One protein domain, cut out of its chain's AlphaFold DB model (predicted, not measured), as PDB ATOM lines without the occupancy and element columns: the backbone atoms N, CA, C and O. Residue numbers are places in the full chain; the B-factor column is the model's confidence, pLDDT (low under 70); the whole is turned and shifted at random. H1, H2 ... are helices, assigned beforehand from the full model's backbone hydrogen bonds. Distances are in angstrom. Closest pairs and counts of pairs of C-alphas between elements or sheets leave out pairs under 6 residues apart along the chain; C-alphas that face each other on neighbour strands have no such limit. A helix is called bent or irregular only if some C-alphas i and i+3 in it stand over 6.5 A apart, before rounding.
ATOM      1  N   ILE A 173     -42.163 -26.689  15.130       79.56
ATOM      2  CA  ILE A 173     -42.872 -27.925  14.771       79.56
ATOM      3  C   ILE A 173     -42.343 -29.129  15.571       79.56
ATOM      4  O   ILE A 173     -43.098 -30.043  15.890       79.56
ATOM      5  N   TRP A 174     -41.071 -29.123  15.967       85.12
ATOM      6  CA  TRP A 174     -40.468 -30.208  16.739       85.12
ATOM      7  C   TRP A 174     -40.896 -30.192  18.197       85.12
ATOM      8  O   TRP A 174     -40.858 -31.230  18.852       85.12
ATOM      9  N   ASN A 175     -41.435 -29.074  18.693       83.31
ATOM     10  CA  ASN A 175     -41.938 -29.021  20.058       83.31
ATOM     11  C   ASN A 175     -43.123 -29.973  20.308       83.31
ATOM     12  O   ASN A 175     -43.369 -30.331  21.457       83.31
ATOM     13  N   SER A 176     -43.831 -30.421  19.268       86.75
ATOM     14  CA  SER A 176     -44.881 -31.441  19.391       86.75
ATOM     15  C   SER A 176     -44.353 -32.885  19.359       86.75
ATOM     16  O   SER A 176     -45.118 -33.814  19.617       86.75
ATOM     17  N   HIS A 177     -43.062 -33.096  19.075       90.69
ATOM     18  CA  HIS A 177     -42.456 -34.420  18.940       90.69
ATOM     19  C   HIS A 177     -41.865 -34.879  20.279       90.69
ATOM     20  O   HIS A 177     -40.903 -34.305  20.795       90.69
ATOM     21  N   SER A 178     -42.433 -35.942  20.852       93.31
ATOM     22  CA  SER A 178     -42.064 -36.436  22.188       93.31
ATOM     23  C   SER A 178     -40.611 -36.916  22.284       93.31
ATOM     24  O   SER A 178     -39.959 -36.689  23.307       93.31
ATOM     25  N   CYS A 179     -40.079 -37.532  21.223       94.06
ATOM     26  CA  CYS A 179     -38.686 -37.973  21.192       94.06
ATOM     27  C   CYS A 179     -37.721 -36.781  21.253       94.06
ATOM     28  O   CYS A 179     -36.814 -36.770  22.089       94.06
ATOM     29  N   TYR A 180     -37.954 -35.755  20.429       91.69
ATOM     30  CA  TYR A 180     -37.179 -34.513  20.451       91.69
ATOM     31  C   TYR A 180     -37.225 -33.835  21.825       91.69
ATOM     32  O   TYR A 180     -36.176 -33.486  22.370       91.69
ATOM     33  N   GLN A 181     -38.424 -33.697  22.401       92.19
ATOM     34  CA  GLN A 181     -38.627 -33.076  23.715       92.19
ATOM     35  C   GLN A 181     -37.779 -33.733  24.806       92.19
ATOM     36  O   GLN A 181     -37.234 -33.044  25.663       92.19
ATOM     37  N   THR A 182     -37.656 -35.058  24.753       95.12
ATOM     38  CA  THR A 182     -36.949 -35.834  25.777       95.12
ATOM     39  C   THR A 182     -35.436 -35.823  25.567       95.12
ATOM     40  O   THR A 182     -34.693 -35.705  26.536       95.12
ATOM     41  N   ASN A 183     -34.972 -35.949  24.320       94.75
ATOM     42  CA  ASN A 183     -33.563 -36.260  24.043       94.75
ATOM     43  C   ASN A 183     -32.749 -35.088  23.485       94.75
ATOM     44  O   ASN A 183     -31.532 -35.083  23.632       94.75
ATOM     45  N   CYS A 184     -33.386 -34.126  22.815       94.19
ATOM     46  CA  CYS A 184     -32.674 -33.145  21.987       94.19
ATOM     47  C   CYS A 184     -32.968 -31.690  22.336       94.19
ATOM     48  O   CYS A 184     -32.119 -30.830  22.098       94.19
ATOM     49  N   ARG A 185     -34.139 -31.405  22.912       92.38
ATOM     50  CA  ARG A 185     -34.568 -30.033  23.185       92.38
ATOM     51  C   ARG A 185     -33.614 -29.272  24.101       92.38
ATOM     52  O   ARG A 185     -33.284 -28.138  23.793       92.38
ATOM     53  N   ALA A 186     -33.154 -29.881  25.193       94.25
ATOM     54  CA  ALA A 186     -32.292 -29.192  26.154       94.25
ATOM     55  C   ALA A 186     -30.974 -28.718  25.515       94.25
ATOM     56  O   ALA A 186     -30.596 -27.562  25.668       94.25
ATOM     57  N   SER A 187     -30.305 -29.582  24.743       93.62
ATOM     58  CA  SER A 187     -29.074 -29.217  24.028       93.62
ATOM     59  C   SER A 187     -29.319 -28.158  22.954       93.62
ATOM     60  O   SER A 187     -28.500 -27.260  22.782       93.62
ATOM     61  N   TYR A 188     -30.459 -28.234  22.263       92.38
ATOM     62  CA  TYR A 188     -30.832 -27.231  21.275       92.38
ATOM     63  C   TYR A 188     -31.081 -25.857  21.916       92.38
ATOM     64  O   TYR A 188     -30.512 -24.862  21.473       92.38
ATOM     65  N   ASP A 189     -31.863 -25.812  22.999       91.69
ATOM     66  CA  ASP A 189     -32.167 -24.590  23.749       91.69
ATOM     67  C   ASP A 189     -30.886 -23.978  24.358       91.69
ATOM     68  O   ASP A 189     -30.717 -22.758  24.336       91.69
ATOM     69  N   ASN A 190     -29.937 -24.806  24.817       93.81
ATOM     70  CA  ASN A 190     -28.622 -24.344  25.274       93.81
ATOM     71  C   ASN A 190     -27.817 -23.688  24.143       93.81
ATOM     72  O   ASN A 190     -27.266 -22.606  24.331       93.81
ATOM     73  N   CYS A 191     -27.783 -24.300  22.956       92.75
ATOM     74  CA  CYS A 191     -27.121 -23.699  21.799       92.75
ATOM     75  C   CYS A 191     -27.772 -22.361  21.412       92.75
ATOM     76  O   CYS A 191     -27.079 -21.368  21.188       92.75
ATOM     77  N   LEU A 192     -29.108 -22.288  21.395       90.81
ATOM     78  CA  LEU A 192     -29.813 -21.033  21.129       90.81
ATOM     79  C   LEU A 192     -29.449 -19.943  22.143       90.81
ATOM     80  O   LEU A 192     -29.293 -18.784  21.756       90.81
ATOM     81  N   ALA A 193     -29.288 -20.299  23.419       91.19
ATOM     82  CA  ALA A 193     -28.883 -19.358  24.457       91.19
ATOM     83  C   ALA A 193     -27.476 -18.782  24.217       91.19
ATOM     84  O   ALA A 193     -27.269 -17.596  24.471       91.19
ATOM     85  N   LEU A 194     -26.543 -19.580  23.683       90.75
ATOM     86  CA  LEU A 194     -25.190 -19.128  23.330       90.75
ATOM     87  C   LEU A 194     -25.189 -18.162  22.138       90.75
ATOM     88  O   LEU A 194     -24.432 -17.196  22.127       90.75
ATOM     89  N   TYR A 195     -26.056 -18.392  21.148       89.75
ATOM     90  CA  TYR A 195     -25.992 -17.690  19.863       89.75
ATOM     91  C   TYR A 195     -27.115 -16.679  19.633       89.75
ATOM     92  O   TYR A 195     -27.561 -16.483  18.505       89.75
ATOM     93  N   ASN A 196     -27.587 -15.998  20.683       86.81
ATOM     94  CA  ASN A 196     -28.644 -14.979  20.578       86.81
ATOM     95  C   ASN A 196     -29.919 -15.489  19.870       86.81
ATOM     96  O   ASN A 196     -30.583 -14.756  19.133       86.81
ATOM     97  N   ASN A 197     -30.274 -16.748  20.126       85.62
ATOM     98  CA  ASN A 197     -31.343 -17.503  19.478       85.62
ATOM     99  C   ASN A 197     -31.146 -17.725  17.970       85.62
ATOM    100  O   ASN A 197     -32.129 -17.936  17.269       85.62
ATOM    101  N   ASP A 198     -29.922 -17.698  17.442       83.50
ATOM    102  CA  ASP A 198     -29.665 -17.976  16.028       83.50
ATOM    103  C   ASP A 198     -29.809 -19.474  15.713       83.50
ATOM    104  O   ASP A 198     -28.883 -20.280  15.826       83.50
ATOM    105  N   GLY A 199     -31.022 -19.853  15.307       84.00
ATOM    106  CA  GLY A 199     -31.359 -21.238  15.006       84.00
ATOM    107  C   GLY A 199     -30.574 -21.848  13.848       84.00
ATOM    108  O   GLY A 199     -30.479 -23.072  13.783       84.00
ATOM    109  N   CYS A 200     -29.965 -21.043  12.970       85.25
ATOM    110  CA  CYS A 200     -29.173 -21.572  11.866       85.25
ATOM    111  C   CYS A 200     -27.881 -22.234  12.331       85.25
ATOM    112  O   CYS A 200     -27.493 -23.269  11.794       85.25
ATOM    113  N   VAL A 201     -27.224 -21.613  13.314       87.31
ATOM    114  CA  VAL A 201     -25.972 -22.099  13.906       87.31
ATOM    115  C   VAL A 201     -26.223 -23.423  14.630       87.31
ATOM    116  O   VAL A 201     -25.421 -24.347  14.555       87.31
ATOM    117  N   CYS A 202     -27.388 -23.547  15.268       90.81
ATOM    118  CA  CYS A 202     -27.754 -24.711  16.071       90.81
ATOM    119  C   CYS A 202     -28.415 -25.850  15.280       90.81
ATOM    120  O   CYS A 202     -28.517 -26.969  15.786       90.81
ATOM    121  N   TYR A 203     -28.886 -25.602  14.053       90.81
ATOM    122  CA  TYR A 203     -29.620 -26.599  13.268       90.81
ATOM    123  C   TYR A 203     -28.804 -27.870  12.938       90.81
ATOM    124  O   TYR A 203     -29.355 -28.967  13.059       90.81
ATOM    125  N   PRO A 204     -27.508 -27.792  12.568       90.81
ATOM    126  CA  PRO A 204     -26.671 -28.981  12.360       90.81
ATOM    127  C   PRO A 204     -26.594 -29.897  13.595       90.81
ATOM    128  O   PRO A 204     -26.750 -31.113  13.466       90.81
ATOM    129  N   GLY A 205     -26.452 -29.301  14.785       92.06
ATOM    130  CA  GLY A 205     -26.499 -29.984  16.086       92.06
ATOM    131  C   GLY A 205     -27.841 -30.652  16.362       92.06
ATOM    132  O   GLY A 205     -27.906 -31.802  16.808       92.06
ATOM    133  N   PHE A 206     -28.931 -29.965  16.017       93.06
ATOM    134  CA  PHE A 206     -30.270 -30.540  16.073       93.06
ATOM    135  C   PHE A 206     -30.385 -31.775  15.177       93.06
ATOM    136  O   PHE A 206     -30.811 -32.825  15.663       93.06
ATOM    137  N   LEU A 207     -29.947 -31.681  13.915       93.62
ATOM    138  CA  LEU A 207     -29.946 -32.800  12.968       93.62
ATOM    139  C   LEU A 207     -29.160 -33.993  13.502       93.62
ATOM    140  O   LEU A 207     -29.665 -35.113  13.445       93.62
ATOM    141  N   GLN A 208     -27.971 -33.767  14.058       95.31
ATOM    142  CA  GLN A 208     -27.154 -34.814  14.669       95.31
ATOM    143  C   GLN A 208     -27.866 -35.480  15.847       95.31
ATOM    144  O   GLN A 208     -27.915 -36.710  15.932       95.31
ATOM    145  N   CYS A 209     -28.484 -34.691  16.727       95.75
ATOM    146  CA  CYS A 209     -29.209 -35.237  17.864       95.75
ATOM    147  C   CYS A 209     -30.399 -36.102  17.433       95.75
ATOM    148  O   CYS A 209     -30.528 -37.235  17.909       95.75
ATOM    149  N   VAL A 210     -31.243 -35.618  16.510       94.69
ATOM    150  CA  VAL A 210     -32.386 -36.414  16.035       94.69
ATOM    151  C   VAL A 210     -31.927 -37.625  15.229       94.69
ATOM    152  O   VAL A 210     -32.512 -38.694  15.363       94.69
ATOM    153  N   GLN A 211     -30.826 -37.533  14.480       96.00
ATOM    154  CA  GLN A 211     -30.272 -38.681  13.760       96.00
ATOM    155  C   GLN A 211     -29.838 -39.811  14.701       96.00
ATOM    156  O   GLN A 211     -29.933 -40.987  14.335       96.00
ATOM    157  N   ASN A 212     -29.328 -39.460  15.883       96.81
ATOM    158  CA  ASN A 212     -28.778 -40.411  16.844       96.81
ATOM    159  C   ASN A 212     -29.832 -40.939  17.828       96.81
ATOM    160  O   ASN A 212     -29.786 -42.116  18.175       96.81
ATOM    161  N   ASN A 213     -30.791 -40.106  18.240       96.12
ATOM    162  CA  ASN A 213     -31.743 -40.442  19.308       96.12
ATOM    163  C   ASN A 213     -33.192 -40.609  18.823       96.12
ATOM    164  O   ASN A 213     -33.973 -41.307  19.460       96.12
ATOM    165  N   CYS A 214     -33.554 -39.994  17.694       94.75
ATOM    166  CA  CYS A 214     -34.926 -39.910  17.183       94.75
ATOM    167  C   CYS A 214     -34.967 -40.211  15.681       94.75
ATOM    168  O   CYS A 214     -35.411 -39.399  14.878       94.75
ATOM    169  N   TYR A 215     -34.461 -41.376  15.269       92.88
ATOM    170  CA  TYR A 215     -34.203 -41.657  13.851       92.88
ATOM    171  C   TYR A 215     -35.437 -41.511  12.935       92.88
ATOM    172  O   TYR A 215     -35.295 -41.091  11.788       92.88
ATOM    173  N   SER A 216     -36.648 -41.799  13.433       91.69
ATOM    174  CA  SER A 216     -37.907 -41.582  12.693       91.69
ATOM    175  C   SER A 216     -38.138 -40.122  12.296       91.69
ATOM    176  O   SER A 216     -38.766 -39.845  11.277       91.69
ATOM    177  N   ASP A 217     -37.598 -39.205  13.090       90.19
ATOM    178  CA  ASP A 217     -37.792 -37.764  12.992       90.19
ATOM    179  C   ASP A 217     -36.708 -37.114  12.111       90.19
ATOM    180  O   ASP A 217     -36.862 -35.989  11.635       90.19
ATOM    181  N   TYR A 218     -35.621 -37.836  11.818       92.94
ATOM    182  CA  TYR A 218     -34.475 -37.306  11.079       92.94
ATOM    183  C   TYR A 218     -34.814 -36.874   9.646       92.94
ATOM    184  O   TYR A 218     -34.453 -35.777   9.228       92.94
ATOM    185  N   THR A 219     -35.501 -37.717   8.868       93.38
ATOM    186  CA  THR A 219     -35.865 -37.381   7.481       93.38
ATOM    187  C   THR A 219     -36.724 -36.114   7.388       93.38
ATOM    188  O   THR A 219     -36.351 -35.227   6.615       93.38
ATOM    189  N   PRO A 220     -37.822 -35.969   8.159       91.81
ATOM    190  CA  PRO A 220     -38.577 -34.720   8.166       91.81
ATOM    191  C   PRO A 220     -37.746 -33.519   8.653       91.81
ATOM    192  O   PRO A 220     -37.861 -32.438   8.078       91.81
ATOM    193  N   ALA A 221     -36.850 -33.696   9.632       91.81
ATOM    194  CA  ALA A 221     -35.949 -32.634  10.103       91.81
ATOM    195  C   ALA A 221     -34.975 -32.155   9.021       91.81
ATOM    196  O   ALA A 221     -34.774 -30.951   8.841       91.81
ATOM    197  N   TYR A 222     -34.402 -33.083   8.263       92.69
ATOM    198  CA  TYR A 222     -33.530 -32.771   7.137       92.69
ATOM    199  C   TYR A 222     -34.291 -32.056   6.012       92.69
ATOM    200  O   TYR A 222     -33.804 -31.069   5.468       92.69
ATOM    201  N   GLN A 223     -35.502 -32.511   5.677       91.88
ATOM    202  CA  GLN A 223     -36.327 -31.862   4.654       91.88
ATOM    203  C   GLN A 223     -36.700 -30.429   5.039       91.88
ATOM    204  O   GLN A 223     -36.620 -29.539   4.196       91.88
ATOM    205  N   GLN A 224     -37.048 -30.200   6.309       89.56
ATOM    206  CA  GLN A 224     -37.292 -28.855   6.822       89.56
ATOM    207  C   GLN A 224     -36.052 -27.970   6.655       89.56
ATOM    208  O   GLN A 224     -36.156 -26.886   6.091       89.56
ATOM    209  N   CYS A 225     -34.869 -28.476   7.017       89.81
ATOM    210  CA  CYS A 225     -33.617 -27.751   6.812       89.81
ATOM    211  C   CYS A 225     -33.423 -27.337   5.355       89.81
ATOM    212  O   CYS A 225     -33.165 -26.174   5.064       89.81
ATOM    213  N   MET A 226     -33.573 -28.286   4.426       90.88
ATOM    214  CA  MET A 226     -33.373 -28.035   2.997       90.88
ATOM    215  C   MET A 226     -34.356 -26.997   2.452       90.88
ATOM    216  O   MET A 226     -33.989 -26.211   1.579       90.88
ATOM    217  N   ASN A 227     -35.582 -26.972   2.978       87.25
ATOM    218  CA  ASN A 227     -36.564 -25.945   2.653       87.25
ATOM    219  C   ASN A 227     -36.184 -24.579   3.234       87.25
ATOM    220  O   ASN A 227     -36.479 -23.571   2.602       87.25
ATOM    221  N   ASP A 228     -35.512 -24.547   4.387       84.19
ATOM    222  CA  ASP A 228     -35.113 -23.325   5.089       84.19
ATOM    223  C   ASP A 228     -33.815 -22.698   4.547       84.19
ATOM    224  O   ASP A 228     -33.650 -21.482   4.635       84.19
ATOM    225  N   VAL A 229     -32.925 -23.476   3.913       84.06
ATOM    226  CA  VAL A 229     -31.670 -22.991   3.288       84.06
ATOM    227  C   VAL A 229     -31.843 -21.715   2.447       84.06
ATOM    228  O   VAL A 229     -31.103 -20.763   2.691       84.06
ATOM    229  N   PRO A 230     -32.780 -21.620   1.480       80.19
ATOM    230  CA  PRO A 230     -32.942 -20.401   0.678       80.19
ATOM    231  C   PRO A 230     -33.416 -19.182   1.485       80.19
ATOM    232  O   PRO A 230     -33.300 -18.052   1.011       80.19
ATOM    233  N   TYR A 231     -33.953 -19.394   2.685       77.81
ATOM    234  CA  TYR A 231     -34.462 -18.350   3.569       77.81
ATOM    235  C   TYR A 231     -33.458 -17.951   4.667       77.81
ATOM    236  O   TYR A 231     -33.655 -16.934   5.336       77.81
ATOM    237  N   ALA A 232     -32.366 -18.705   4.828       78.06
ATOM    238  CA  ALA A 232     -31.278 -18.431   5.761       78.06
ATOM    239  C   ALA A 232     -30.450 -17.217   5.298       78.06
ATOM    240  O   ALA A 232     -29.452 -17.334   4.592       78.06
TER     241      ALA A 232
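Overview. This is residues 173 to 232 of the 416 residues of the protein "Secreted protein" of Thraustotheca clavata (UniProt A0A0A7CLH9). Three helices stand side by side in a slightly curved row, H5, H4 and H3, with H4 in the middle and successive helices running opposite ways. The short H2 makes a corner with H4, its end at Asn 183 meeting the end of H4 at Asn 213 at 84 degrees, and the four-residue H1 sits over the hollow side of the row, near H5. The printed part has 60 residues with five named helices, in the order H1, H2, H3, H4, H5, and no named strand; its class is all helix. It is compact, with a radius of gyration of the C-alphas of 10.9 A, and rounded, spanning 26 by 24 by 18 A.

Along the chain. The longest helix is H5, residues 215 to 231, 25.5 A from first to last C-alpha; it runs from C-alpha 215 at (-34.203, -41.657, 13.851) to C-alpha 231 at (-34.462, -18.350, 3.569). H4 is residues 199 to 213, 19.7 A long, and H3 is residues 185 to 194, 14.4 A long. H2 is residues 178 to 183, 8.7 A long. H1, residues 173 to 176, is 6.1 A long and begins at C-alpha 173, at (-42.872, -27.925, 14.771). H4 is irregular, with C-alphas 201 and 204 7.1 A apart, and H5 is only just irregular, with C-alphas 216 and 219 7.0 A apart.

Arrangement. H4 is the hub, touching three other helices. H5 touches it at a shallow tilt of 17 degrees, opposite ways, a helical hairpin; their closest C-alphas, of Gln 211 and Tyr 218, are 5.2 A apart. H3 and H4 form another helical hairpin, touching at a shallow tilt of 24 degrees, opposite ways, with the closest C-alphas, of Cys 191 and Cys 202, 5.9 A apart. H3 and H5 are apart. H4 touches H2 with residues 209 to 213 alone, about perpendicular at 84 degrees; the closest C-alphas, of Asn 183 and Asn 213, are 6.6 A apart. H2 and H3 meet only through their link. H1 and H2 only just touch, and only at the corner, with 3 pairs of C-alphas within 8 A; the closest, of Asn 175 and Gln 181, are 6.4 A apart. H1 and H5 are near each other, with 5 pairs of C-alphas within 10 A. Every O i to N i+4 pair is within hydrogen-bond range in H2 and H3, against 9 of 11 in H4 and 9 of 13 in H5; H1 is too short for such a pair.

Size, cuts and confidence. The two C-alphas farthest apart, of Thr 182 and Pro 230, are 29.7 A apart. The printed part has no cut, and the four links between its helices are tight. The mean pLDDT of the printed part is 90.3, and no printed residue is under 70.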